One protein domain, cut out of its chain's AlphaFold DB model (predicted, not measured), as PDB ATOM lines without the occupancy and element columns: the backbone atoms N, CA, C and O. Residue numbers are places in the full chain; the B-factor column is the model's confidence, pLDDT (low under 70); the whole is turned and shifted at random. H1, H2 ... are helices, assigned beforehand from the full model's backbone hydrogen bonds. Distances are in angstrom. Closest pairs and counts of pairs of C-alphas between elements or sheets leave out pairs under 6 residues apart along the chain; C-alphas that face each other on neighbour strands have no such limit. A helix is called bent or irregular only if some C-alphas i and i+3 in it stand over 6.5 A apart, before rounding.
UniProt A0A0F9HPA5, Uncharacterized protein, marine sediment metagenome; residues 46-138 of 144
ATOM      1  N   SER A  46      90.384 147.278  25.866       63.25
ATOM      2  CA  SER A  46      90.651 146.606  27.137       63.25
ATOM      3  C   SER A  46      90.400 145.095  27.092       63.25
ATOM      4  O   SER A  46      91.185 144.348  27.677       63.25
ATOM      5  N   VAL A  47      89.335 144.629  26.434       66.50
ATOM      6  CA  VAL A  47      89.013 143.203  26.302       66.50
ATOM      7  C   VAL A  47      89.924 142.536  25.295       66.50
ATOM      8  O   VAL A  47      90.467 141.488  25.631       66.50
ATOM      9  N   GLU A  48      90.183 143.141  24.136       66.69
ATOM     10  CA  GLU A  48      91.143 142.583  23.172       66.69
ATOM     11  C   GLU A  48      92.529 142.418  23.803       66.69
ATOM     12  O   GLU A  48      93.144 141.352  23.720       66.69
ATOM     13  N   LYS A  49      92.986 143.438  24.540       70.88
ATOM     14  CA  LYS A  49      94.246 143.377  25.279       70.88
ATOM     15  C   LYS A  49      94.236 142.301  26.367       70.88
ATOM     16  O   LYS A  49      95.179 141.524  26.444       70.88
ATOM     17  N   LYS A  50      93.174 142.205  27.178       74.31
ATOM     18  CA  LYS A  50      93.041 141.149  28.203       74.31
ATOM     19  C   LYS A  50      93.023 139.751  27.588       74.31
ATOM     20  O   LYS A  50      93.609 138.838  28.163       74.31
ATOM     21  N   LEU A  51      92.362 139.581  26.445       73.50
ATOM     22  CA  LEU A  51      92.290 138.308  25.731       73.50
ATOM     23  C   LEU A  51      93.673 137.913  25.199       73.50
ATOM     24  O   LEU A  51      94.108 136.781  25.391       73.50
ATOM     25  N   SER A  52      94.386 138.872  24.602       71.81
ATOM     26  CA  SER A  52      95.768 138.710  24.149       71.81
ATOM     27  C   SER A  52      96.717 138.370  25.307       71.81
ATOM     28  O   SER A  52      97.511 137.434  25.210       71.81
ATOM     29  N   ASP A  53      96.614 139.070  26.439       78.56
ATOM     30  CA  ASP A  53      97.430 138.810  27.630       78.56
ATOM     31  C   ASP A  53      97.148 137.416  28.219       78.56
ATOM     32  O   ASP A  53      98.080 136.678  28.550       78.56
ATOM     33  N   ALA A  54      95.874 137.017  28.296       79.00
ATOM     34  CA  ALA A  54      95.470 135.692  28.765       79.00
ATOM     35  C   ALA A  54      95.980 134.577  27.841       79.00
ATOM     36  O   ALA A  54      96.477 133.555  28.322       79.00
ATOM     37  N   LEU A  55      95.912 134.786  26.524       80.44
ATOM     38  CA  LEU A  55      96.430 133.851  25.531       80.44
ATOM     39  C   LEU A  55      97.948 133.682  25.660       80.44
ATOM     40  O   LEU A  55      98.441 132.556  25.715       80.44
ATOM     41  N   ASN A  56      98.691 134.783  25.789       79.50
ATOM     42  CA  ASN A  56     100.140 134.744  25.993       79.50
ATOM     43  C   ASN A  56     100.517 134.002  27.286       79.50
ATOM     44  O   ASN A  56     101.424 133.169  27.278       79.50
ATOM     45  N   ALA A  57      99.801 134.253  28.386       82.44
ATOM     46  CA  ALA A  57     100.015 133.543  29.645       82.44
ATOM     47  C   ALA A  57      99.741 132.034  29.511       82.44
ATOM     48  O   ALA A  57     100.535 131.219  29.984       82.44
ATOM     49  N   ALA A  58      98.661 131.652  28.822       83.12
ATOM     50  CA  ALA A  58      98.331 130.253  28.570       83.12
ATOM     51  C   ALA A  58      99.420 129.547  27.749       83.12
ATOM     52  O   ALA A  58      99.829 128.438  28.099       83.12
ATOM     53  N   ILE A  59      99.954 130.197  26.710       82.50
ATOM     54  CA  ILE A  59     101.014 129.612  25.879       82.50
ATOM     55  C   ILE A  59     102.293 129.375  26.693       82.50
ATOM     56  O   ILE A  59     102.932 128.339  26.522       82.50
ATOM     57  N   ILE A  60     102.645 130.270  27.623       82.62
ATOM     58  CA  ILE A  60     103.798 130.074  28.520       82.62
ATOM     59  C   ILE A  60     103.610 128.829  29.396       82.62
ATOM     60  O   ILE A  60     104.545 128.044  29.563       82.62
ATOM     61  N   VAL A  61     102.407 128.615  29.934       84.62
ATOM     62  CA  VAL A  61     102.099 127.420  30.738       84.62
ATOM     63  C   VAL A  61     102.212 126.152  29.893       84.62
ATOM     64  O   VAL A  61     102.840 125.184  30.324       84.62
ATOM     65  N   VAL A  62     101.663 126.163  28.675       85.19
ATOM     66  CA  VAL A  62     101.774 125.035  27.739       85.19
ATOM     67  C   VAL A  62     103.237 124.766  27.386       85.19
ATOM     68  O   VAL A  62     103.674 123.618  27.432       85.19
ATOM     69  N   GLN A  63     104.022 125.807  27.103       82.38
ATOM     70  CA  GLN A  63     105.451 125.688  26.823       82.38
ATOM     71  C   GLN A  63     106.201 125.059  27.999       82.38
ATOM     72  O   GLN A  63     107.023 124.167  27.795       82.38
ATOM     73  N   PHE A  64     105.910 125.494  29.227       84.75
ATOM     74  CA  PHE A  64     106.508 124.918  30.426       84.75
ATOM     75  C   PHE A  64     106.144 123.437  30.575       84.75
ATOM     76  O   PHE A  64     107.032 122.618  30.811       84.75
ATOM     77  N   ALA A  65     104.871 123.081  30.402       84.31
ATOM     78  CA  ALA A  65     104.418 121.696  30.490       84.31
ATOM     79  C   ALA A  65     105.122 120.809  29.453       84.31
ATOM     80  O   ALA A  65     105.695 119.786  29.812       84.31
ATOM     81  N   VAL A  66     105.160 121.240  28.193       84.25
ATOM     82  CA  VAL A  66     105.777 120.503  27.079       84.25
ATOM     83  C   VAL A  66     107.294 120.371  27.232       84.25
ATOM     84  O   VAL A  66     107.863 119.352  26.850       84.25
ATOM     85  N   ALA A  67     107.962 121.373  27.807       82.88
ATOM     86  CA  ALA A  67     109.408 121.338  28.020       82.88
ATOM     87  C   ALA A  67     109.838 120.449  29.200       82.88
ATOM     88  O   ALA A  67     110.977 119.987  29.217       82.88
ATOM     89  N   ASN A  68     108.967 120.236  30.193       84.69
ATOM     90  CA  ASN A  68     109.328 119.559  31.446       84.69
ATOM     91  C   ASN A  68     108.668 118.189  31.632       84.69
ATOM     92  O   ASN A  68     109.125 117.410  32.468       84.69
ATOM     93  N   LEU A  69     107.592 117.893  30.906       84.31
ATOM     94  CA  LEU A  69     106.857 116.643  31.044       84.31
ATOM     95  C   LEU A  69     107.058 115.790  29.803       84.31
ATOM     96  O   LEU A  69     106.807 116.232  28.688       84.31
ATOM     97  N   GLU A  70     107.469 114.540  29.991       81.56
ATOM     98  CA  GLU A  70     107.516 113.595  28.882       81.56
ATOM     99  C   GLU A  70     106.098 113.138  28.497       81.56
ATOM    100  O   GLU A  70     105.271 112.892  29.382       81.56
ATOM    101  N   PRO A  71     105.811 112.924  27.198       81.75
ATOM    102  CA  PRO A  71     104.513 112.417  26.750       81.75
ATOM    103  C   PRO A  71     104.086 111.115  27.451       81.75
ATOM    104  O   PRO A  71     102.914 110.929  27.772       81.75
ATOM    105  N   LEU A  72     105.041 110.231  27.765       81.38
ATOM    106  CA  LEU A  72     104.763 108.955  28.430       81.38
ATOM    107  C   LEU A  72     104.374 109.109  29.907       81.38
ATOM    108  O   LEU A  72     103.722 108.216  30.454       81.38
ATOM    109  N   ALA A  73     104.769 110.208  30.555       80.62
ATOM    110  CA  ALA A  73     104.625 110.394  31.997       80.62
ATOM    111  C   ALA A  73     103.170 110.640  32.428       80.62
ATOM    112  O   ALA A  73     102.836 110.454  33.596       80.62
ATOM    113  N   PHE A  74     102.296 111.034  31.495       79.50
ATOM    114  CA  PHE A  74     100.904 111.377  31.777       79.50
ATOM    115  C   PHE A  74      99.934 110.746  30.766       79.50
ATOM    116  O   PHE A  74     100.299 110.498  29.614       79.50
ATOM    117  N   ARG A  75      98.707 110.447  31.217       81.19
ATOM    118  CA  ARG A  75      97.596 109.922  30.403       81.19
ATOM    119  C   ARG A  75      96.571 111.008  30.122       81.19
ATOM    120  O   ARG A  75      96.218 111.752  31.026       81.19
ATOM    121  N   GLY A  76      96.035 111.024  28.909       84.50
ATOM    122  CA  GLY A  76      95.044 111.995  28.462       84.50
ATOM    123  C   GLY A  76      95.665 113.312  28.009       84.50
ATOM    124  O   GLY A  76      95.086 114.369  28.250       84.50
ATOM    125  N   TRP A  77      96.845 113.277  27.383       87.50
ATOM    126  CA  TRP A  77      97.378 114.479  26.740       87.50
ATOM    127  C   TRP A  77      96.396 114.987  25.673       87.50
ATOM    128  O   TRP A  77      95.960 114.197  24.837       87.50
ATOM    129  N   PRO A  78      96.065 116.291  25.641       89.31
ATOM    130  CA  PRO A  78      95.172 116.855  24.632       89.31
ATOM    131  C   PRO A  78      95.917 117.069  23.301       89.31
ATOM    132  O   PRO A  78      96.105 118.200  22.855       89.31
ATOM    133  N   PHE A  79      96.402 115.990  22.680       89.88
ATOM    134  CA  PHE A  79      97.272 116.050  21.501       89.88
ATOM    135  C   PHE A  79      96.611 116.728  20.292       89.88
ATOM    136  O   PHE A  79      97.284 117.465  19.576       89.88
ATOM    137  N   GLU A  80      95.300 116.559  20.094       90.81
ATOM    138  CA  GLU A  80      94.563 117.240  19.019       90.81
ATOM    139  C   GLU A  80      94.569 118.758  19.219       90.81
ATOM    140  O   GLU A  80      94.983 119.493  18.325       90.81
ATOM    141  N   ALA A  81      94.230 119.220  20.426       89.75
ATOM    142  CA  ALA A  81      94.228 120.642  20.759       89.75
ATOM    143  C   ALA A  81      95.639 121.254  20.716       89.75
ATOM    144  O   ALA A  81      95.810 122.396  20.297       89.75
ATOM    145  N   LEU A  82      96.670 120.502  21.122       89.44
ATOM    146  CA  LEU A  82      98.065 120.943  21.009       89.44
ATOM    147  C   LEU A  82      98.490 121.108  19.546       89.44
ATOM    148  O   LEU A  82      99.213 122.053  19.230       89.44
ATOM    149  N   ARG A  83      98.027 120.224  18.656       91.88
ATOM    150  CA  ARG A  83      98.271 120.325  17.215       91.88
ATOM    151  C   ARG A  83      97.545 121.524  16.605       91.88
ATOM    152  O   ARG A  83      98.177 122.307  15.906       91.88
ATOM    153  N   GLU A  84      96.265 121.710  16.917       91.25
ATOM    154  CA  GLU A  84      95.482 122.863  16.447       91.25
ATOM    155  C   GLU A  84      96.086 124.191  16.917       91.25
ATOM    156  O   GLU A  84      96.243 125.125  16.133       91.25
ATOM    157  N   LEU A  85      96.504 124.264  18.186       88.81
ATOM    158  CA  LEU A  85      97.200 125.431  18.725       88.81
ATOM    159  C   LEU A  85      98.513 125.695  17.980       88.81
ATOM    160  O   LEU A  85      98.833 126.847  17.683       88.81
ATOM    161  N   ALA A  86      99.274 124.643  17.673       89.31
ATOM    162  CA  ALA A  86     100.520 124.765  16.931       89.31
ATOM    163  C   ALA A  86     100.296 125.311  15.513       89.31
ATOM    164  O   ALA A  86     101.066 126.161  15.070       89.31
ATOM    165  N   GLU A  87      99.243 124.870  14.827       90.31
ATOM    166  CA  GLU A  87      98.868 125.355  13.494       90.31
ATOM    167  C   GLU A  87      98.366 126.807  13.527       90.31
ATOM    168  O   GLU A  87      98.689 127.591  12.637       90.31
ATOM    169  N   ALA A  88      97.628 127.200  14.567       87.81
ATOM    170  CA  ALA A  88      97.087 128.553  14.700       87.81
ATOM    171  C   ALA A  88      98.148 129.603  15.087       87.81
ATOM    172  O   ALA A  88      98.094 130.744  14.626       87.81
ATOM    173  N   LEU A  89      99.127 129.225  15.917       85.81
ATOM    174  CA  LEU A  89     100.139 130.113  16.507       85.81
ATOM    175  C   LEU A  89     100.850 131.057  15.514       85.81
ATOM    176  O   LEU A  89     100.912 132.257  15.790       85.81
ATOM    177  N   PRO A  90     101.365 130.583  14.362       86.38
ATOM    178  CA  PRO A  90     102.050 131.436  13.386       86.38
ATOM    179  C   PRO A  90     101.168 132.528  12.770       86.38
ATOM    180  O   PRO A  90     101.686 133.547  12.312       86.38
ATOM    181  N   HIS A  91      99.850 132.320  12.752       85.12
ATOM    182  CA  HIS A  91      98.881 133.190  12.086       85.12
ATOM    183  C   HIS A  91      98.197 134.178  13.036       85.12
ATOM    184  O   HIS A  91      97.458 135.049  12.577       85.12
ATOM    185  N   LEU A  92      98.443 134.075  14.346       78.88
ATOM    186  CA  LEU A  92      97.801 134.933  15.335       78.88
ATOM    187  C   LEU A  92      98.390 136.358  15.326       78.88
ATOM    188  O   LEU A  92      99.597 136.535  15.547       78.88
ATOM    189  N   PRO A  93      97.558 137.395  15.105       74.81
ATOM    190  CA  PRO A  93      97.995 138.781  15.207       74.81
ATOM    191  C   PRO A  93      98.310 139.135  16.668       74.81
ATOM    192  O   PRO A  93      97.641 138.677  17.588       74.81
ATOM    193  N   GLY A  94      99.349 139.944  16.893       72.50
ATOM    194  CA  GLY A  94      99.730 140.411  18.235       72.50
ATOM    195  C   GLY A  94     100.538 139.420  19.088       72.50
ATOM    196  O   GLY A  94     101.028 139.800  20.149       72.50
ATOM    197  N   VAL A  95     100.750 138.185  18.623       71.25
ATOM    198  CA  VAL A  95     101.607 137.201  19.307       71.25
ATOM    199  C   VAL A  95     103.081 137.442  18.967       71.25
ATOM    200  O   VAL A  95     103.449 137.614  17.803       71.25
ATOM    201  N   HIS A  96     103.937 137.435  19.992       74.31
ATOM    202  CA  HIS A  96     105.379 137.661  19.863       74.31
ATOM    203  C   HIS A  96     106.062 136.545  19.049       74.31
ATOM    204  O   HIS A  96     105.772 135.368  19.243       74.31
ATOM    205  N   ASP A  97     107.034 136.873  18.192       78.50
ATOM    206  CA  ASP A  97     107.644 135.897  17.267       78.50
ATOM    207  C   ASP A  97     108.315 134.710  17.975       78.50
ATOM    208  O   ASP A  97     108.098 133.564  17.598       78.50
ATOM    209  N   ARG A  98     109.008 134.955  19.094       76.19
ATOM    210  CA  ARG A  98     109.523 133.895  19.988       76.19
ATOM    211  C   ARG A  98     108.462 132.870  20.420       76.19
ATOM    212  O   ARG A  98     108.778 131.711  20.659       76.19
ATOM    213  N   VAL A  99     107.208 133.293  20.566       75.12
ATOM    214  CA  VAL A  99     106.100 132.408  20.943       75.12
ATOM    215  C   VAL A  99     105.644 131.583  19.736       75.12
ATOM    216  O   VAL A  99     105.331 130.405  19.878       75.12
ATOM    217  N   LYS A 100     105.701 132.152  18.529       79.12
ATOM    218  CA  LYS A 100     105.423 131.426  17.280       79.12
ATOM    219  C   LYS A 100     106.428 130.297  17.030       79.12
ATOM    220  O   LYS A 100     106.041 129.252  16.519       79.12
ATOM    221  N   GLU A 101     107.685 130.454  17.454       81.56
ATOM    222  CA  GLU A 101     108.724 129.409  17.350       81.56
ATOM    223  C   GLU A 101     108.368 128.116  18.109       81.56
ATOM    224  O   GLU A 101     108.835 127.030  17.754       81.56
ATOM    225  N   ILE A 102     107.499 128.202  19.122       83.56
ATOM    226  CA  ILE A 102     107.050 127.051  19.919       83.56
ATOM    227  C   ILE A 102     106.154 126.113  19.098       83.56
ATOM    228  O   ILE A 102     106.095 124.925  19.412       83.56
ATOM    229  N   SER A 103     105.527 126.599  18.020       86.62
ATOM    230  CA  SER A 103     104.660 125.811  17.129       86.62
ATOM    231  C   SER A 103     105.305 124.475  16.723       86.62
ATOM    232  O   SER A 103     104.736 123.414  16.972       86.62
ATOM    233  N   ASN A 104     106.555 124.492  16.246       85.75
ATOM    234  CA  ASN A 104     107.269 123.267  15.863       85.75
ATOM    235  C   ASN A 104     107.440 122.283  17.030       85.75
ATOM    236  O   ASN A 104     107.315 121.072  16.857       85.75
ATOM    237  N   THR A 105     107.714 122.800  18.229       86.38
ATOM    238  CA  THR A 105     107.875 121.971  19.432       86.38
ATOM    239  C   THR A 105     106.551 121.314  19.815       86.38
ATOM    240  O   THR A 105     106.528 120.130  20.150       86.38
ATOM    241  N   LEU A 106     105.441 122.050  19.707       87.75
ATOM    242  CA  LEU A 106     104.099 121.537  19.987       87.75
ATOM    243  C   LEU A 106     103.674 120.457  18.999       87.75
ATOM    244  O   LEU A 106     103.145 119.444  19.440       87.75
ATOM    245  N   VAL A 107     103.954 120.618  17.701       90.00
ATOM    246  CA  VAL A 107     103.651 119.587  16.691       90.00
ATOM    247  C   VAL A 107     104.362 118.274  17.020       90.00
ATOM    248  O   VAL A 107     103.727 117.219  17.063       90.00
ATOM    249  N   VAL A 108     105.670 118.324  17.294       89.25
ATOM    250  CA  VAL A 108     106.450 117.116  17.616       89.25
ATOM    251  C   VAL A 108     105.969 116.481  18.917       89.25
ATOM    252  O   VAL A 108     105.866 115.256  19.011       89.25
ATOM    253  N   PHE A 109     105.664 117.299  19.925       90.75
ATOM    254  CA  PHE A 109     105.145 116.809  21.192       90.75
ATOM    255  C   PHE A 109     103.771 116.149  21.032       90.75
ATOM    256  O   PHE A 109     103.570 115.046  21.531       90.75
ATOM    257  N   ALA A 110     102.850 116.792  20.312       91.19
ATOM    258  CA  ALA A 110     101.503 116.293  20.061       91.19
ATOM    259  C   ALA A 110     101.526 114.949  19.324       91.19
ATOM    260  O   ALA A 110     100.844 114.020  19.747       91.19
ATOM    261  N   ALA A 111     102.363 114.812  18.292       89.56
ATOM    262  CA  ALA A 111     102.540 113.545  17.583       89.56
ATOM    263  C   ALA A 111     103.019 112.429  18.525       89.56
ATOM    264  O   ALA A 111     102.420 111.359  18.584       89.56
ATOM    265  N   ARG A 112     104.040 112.707  19.346       88.94
ATOM    266  CA  ARG A 112     104.537 111.739  20.334       88.94
ATOM    267  C   ARG A 112     103.485 111.381  21.379       88.94
ATOM    268  O   ARG A 112     103.401 110.228  21.782       88.94
ATOM    269  N   ALA A 113     102.716 112.355  21.852       89.19
ATOM    270  CA  ALA A 113     101.638 112.113  22.800       89.19
ATOM    271  C   ALA A 113     100.555 111.208  22.198       89.19
ATOM    272  O   ALA A 113     100.155 110.253  22.858       89.19
ATOM    273  N   ALA A 114     100.163 111.443  20.942       90.38
ATOM    274  CA  ALA A 114      99.232 110.582  20.216       90.38
ATOM    275  C   ALA A 114      99.760 109.140  20.098       90.38
ATOM    276  O   ALA A 114      99.062 108.205  20.482       90.38
ATOM    277  N   ASP A 115     101.025 108.961  19.697       88.62
ATOM    278  CA  ASP A 115     101.648 107.634  19.580       88.62
ATOM    279  C   ASP A 115     101.586 106.838  20.896       88.62
ATOM    280  O   ASP A 115     101.339 105.626  20.899       88.62
ATOM    281  N   TRP A 116     101.808 107.513  22.028       86.69
ATOM    282  CA  TRP A 116     101.762 106.893  23.353       86.69
ATOM    283  C   TRP A 116     100.342 106.583  23.823       86.69
ATOM    284  O   TRP A 116     100.138 105.536  24.442       86.69
ATOM    285  N   GLU A 117      99.366 107.447  23.547       86.56
ATOM    286  CA  GLU A 117      97.963 107.146  23.853       86.56
ATOM    287  C   GLU A 117      97.458 105.966  23.016       86.56
ATOM    288  O   GLU A 117      96.876 105.029  23.569       86.56
ATOM    289  N   ASP A 118      97.794 105.921  21.728       87.25
ATOM    290  CA  ASP A 118      97.463 104.806  20.842       87.25
ATOM    291  C   ASP A 118      98.128 103.501  21.295       87.25
ATOM    292  O   ASP A 118      97.509 102.434  21.304       87.25
ATOM    293  N   ALA A 119      99.400 103.557  21.704       84.50
ATOM    294  CA  ALA A 119     100.106 102.395  22.236       84.50
ATOM    295  C   ALA A 119      99.445 101.858  23.515       84.50
ATOM    296  O   ALA A 119      99.320 100.642  23.675       84.50
ATOM    297  N   ARG A 120      98.981 102.741  24.408       82.56
ATOM    298  CA  ARG A 120      98.246 102.345  25.620       82.56
ATOM    299  C   ARG A 120      96.884 101.751  25.286       82.56
ATOM    300  O   ARG A 120      96.523 100.744  25.889       82.56
ATOM    301  N   ALA A 121      96.154 102.329  24.334       82.38
ATOM    302  CA  ALA A 121      94.867 101.803  23.889       82.38
ATOM    303  C   ALA A 121      95.014 100.369  23.352       82.38
ATOM    304  O   ALA A 121      94.328  99.464  23.825       82.38
ATOM    305  N   ARG A 122      96.001 100.133  22.475       80.44
ATOM    306  CA  ARG A 122      96.318  98.794  21.945       80.44
ATOM    307  C   ARG A 122      96.750  97.801  23.029       80.44
ATOM    308  O   ARG A 122      96.381  96.632  22.965       80.44
ATOM    309  N   GLY A 123      97.521  98.249  24.023       75.25
ATOM    310  CA  GLY A 123      97.929  97.409  25.156       75.25
ATOM    311  C   GLY A 123      96.744  96.958  26.017       75.25
ATOM    312  O   GLY A 123      96.653  95.790  26.382       75.25
ATOM    313  N   VAL A 124      95.790  97.859  26.268       69.31
ATOM    314  CA  VAL A 124      94.551  97.545  27.001       69.31
ATOM    315  C   VAL A 124      93.652  96.599  26.201       69.31
ATOM    316  O   VAL A 124      93.030  95.709  26.779       69.31
ATOM    317  N   GLU A 125      93.578  96.756  24.879       61.62
ATOM    318  CA  GLU A 125      92.833  95.827  24.024       61.62
ATOM    319  C   GLU A 125      93.428  94.416  24.058       61.62
ATOM    320  O   GLU A 125      92.685  93.452  24.233       61.62
ATOM    321  N   GLN A 126      94.754  94.269  23.979       58.62
ATOM    322  CA  GLN A 126      95.404  92.954  24.061       58.62
ATOM    323  C   GLN A 126      95.151  92.246  25.397       58.62
ATOM    324  O   GLN A 126      94.888  91.042  25.408       58.62
ATOM    325  N   GLU A 127      95.166  92.972  26.517       60.53
ATOM    326  CA  GLU A 127      94.831  92.406  27.831       60.53
ATOM    327  C   GLU A 127      93.351  91.994  27.934       60.53
ATOM    328  O   GLU A 127      93.032  90.950  28.515       60.53
ATOM    329  N   LYS A 128      92.433  92.755  27.322       60.69
ATOM    330  CA  LYS A 128      91.010  92.381  27.237       60.69
ATOM    331  C   LYS A 128      90.800  91.112  26.414       60.69
ATOM    332  O   LYS A 128      90.190  90.174  26.910       60.69
ATOM    333  N   PHE A 129      91.387  91.019  25.222       56.34
ATOM    334  CA  PHE A 129      91.299  89.804  24.403       56.34
ATOM    335  C   PHE A 129      91.932  88.581  25.086       56.34
ATOM    336  O   PHE A 129      91.404  87.474  24.984       56.34
ATOM    337  N   ALA A 130      93.046  88.754  25.807       64.50
ATOM    338  CA  ALA A 130      93.681  87.667  26.552       64.50
ATOM    339  C   ALA A 130      92.818  87.186  27.732       64.50
ATOM    340  O   ALA A 130      92.694  85.979  27.949       64.50
ATOM    341  N   SER A 131      92.190  88.107  28.468       66.88
ATOM    342  CA  SER A 131      91.297  87.771  29.585       66.88
ATOM    343  C   SER A 131      89.967  87.160  29.126       66.88
ATOM    344  O   SER A 131      89.501  86.200  29.738       66.88
ATOM    345  N   GLU A 132      89.396  87.624  28.014       64.19
ATOM    346  CA  GLU A 132      88.187  87.047  27.410       64.19
ATOM    347  C   GLU A 132      88.441  85.641  26.846       64.19
ATOM    348  O   GLU A 132      87.652  84.726  27.093       64.19
ATOM    349  N   ASN A 133      89.573  85.415  26.169       61.44
ATOM    350  CA  ASN A 133      89.951  84.076  25.706       61.44
ATOM    351  C   ASN A 133      90.233  83.111  26.866       61.44
ATOM    352  O   ASN A 133      89.855  81.942  26.789       61.44
ATOM    353  N   ALA A 134      90.849  83.583  27.955       64.00
ATOM    354  CA  ALA A 134      91.035  82.778  29.161       64.00
ATOM    355  C   ALA A 134      89.692  82.412  29.823       64.00
ATOM    356  O   ALA A 134      89.522  81.284  30.284       64.00
ATOM    357  N   ALA A 135      88.716  83.326  29.819       64.94
ATOM    358  CA  ALA A 135      87.371  83.074  30.334       64.94
ATOM    359  C   ALA A 135      86.564  82.100  29.453       64.94
ATOM    360  O   ALA A 135      85.841  81.259  29.983       64.94
ATOM    361  N   MET A 136      86.714  82.156  28.124       59.28
ATOM    362  CA  MET A 136      86.059  81.211  27.206       59.28
ATOM    363  C   MET A 136      86.706  79.817  27.203       59.28
ATOM    364  O   MET A 136      86.002  78.820  27.052       59.28
ATOM    365  N   GLY A 137      88.022  79.719  27.418       57.91
ATOM    366  CA  GLY A 137      88.740  78.442  27.529       57.91
ATOM    367  C   GLY A 137      88.425  77.640  28.799       57.91
ATOM    368  O   GLY A 137      88.716  76.449  28.852       57.91
ATOM    369  N   ALA A 138      87.801  78.259  29.807       55.09
ATOM    370  CA  ALA A 138      87.420  77.610  31.062       55.09
ATOM    371  C   ALA A 138      86.041  76.906  31.022       55.09
ATOM    372  O   ALA A 138      85.630  76.324  32.023       55.09
TER     373      ALA A 138
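This is residues 46 to 138 of the 144 residues of an uncharacterized protein of marine sediment metagenome (UniProt A0A0F9HPA5). Long helix H4 makes the axis of a rod: H2 packs side by side with its first part, H1 slants past there, and H4's far part, from residue 121, sticks out. The printed part has 93 residues, 76 of them in four named helices, H1 to H4 in chain order, with no named strand; the class is all helix. The whole is only just extended, close to loose, with radius of gyration of the C-alphas 18.9 A and spans of 69 by 24 by 21 A.

H1, residues 46 to 68, runs 33.2 A from C-alpha 46 at (90.651, 146.606, 27.137). H2, residues 79 to 91, is irregular, but only just: C-alphas 87 and 90 are 6.9 A apart. H3 is residues 97 to 100. H4, residues 102 to 137, runs 52.5 A to C-alpha 137 at (88.740, 78.442, 27.529).

H1, with residues 63 to 66 alone, only just touches H4, with 3 pairs of C-alphas within 8 A, at a steep tilt of 58 degrees; the closest C-alphas, Val 66 and Phe 109, are 7.0 A apart. H2 touches residues 102 to 114 of H4 alone, opposite ways at a shallow 15 degrees; the closest C-alphas, Ala 86 and Ser 103, are 4.3 A apart. H1 and H2 are apart. Every O i to N i+4 pair is within hydrogen-bond range in H1 and H4, 7 of 9 in H2; H3 is too short for one.

The farthest C-alphas, Ser 46 and Ala 138, are 69.2 A apart. The printed part has no cut and no long link. Residues 46 to 48 and 124 to 138 have pLDDT under 70.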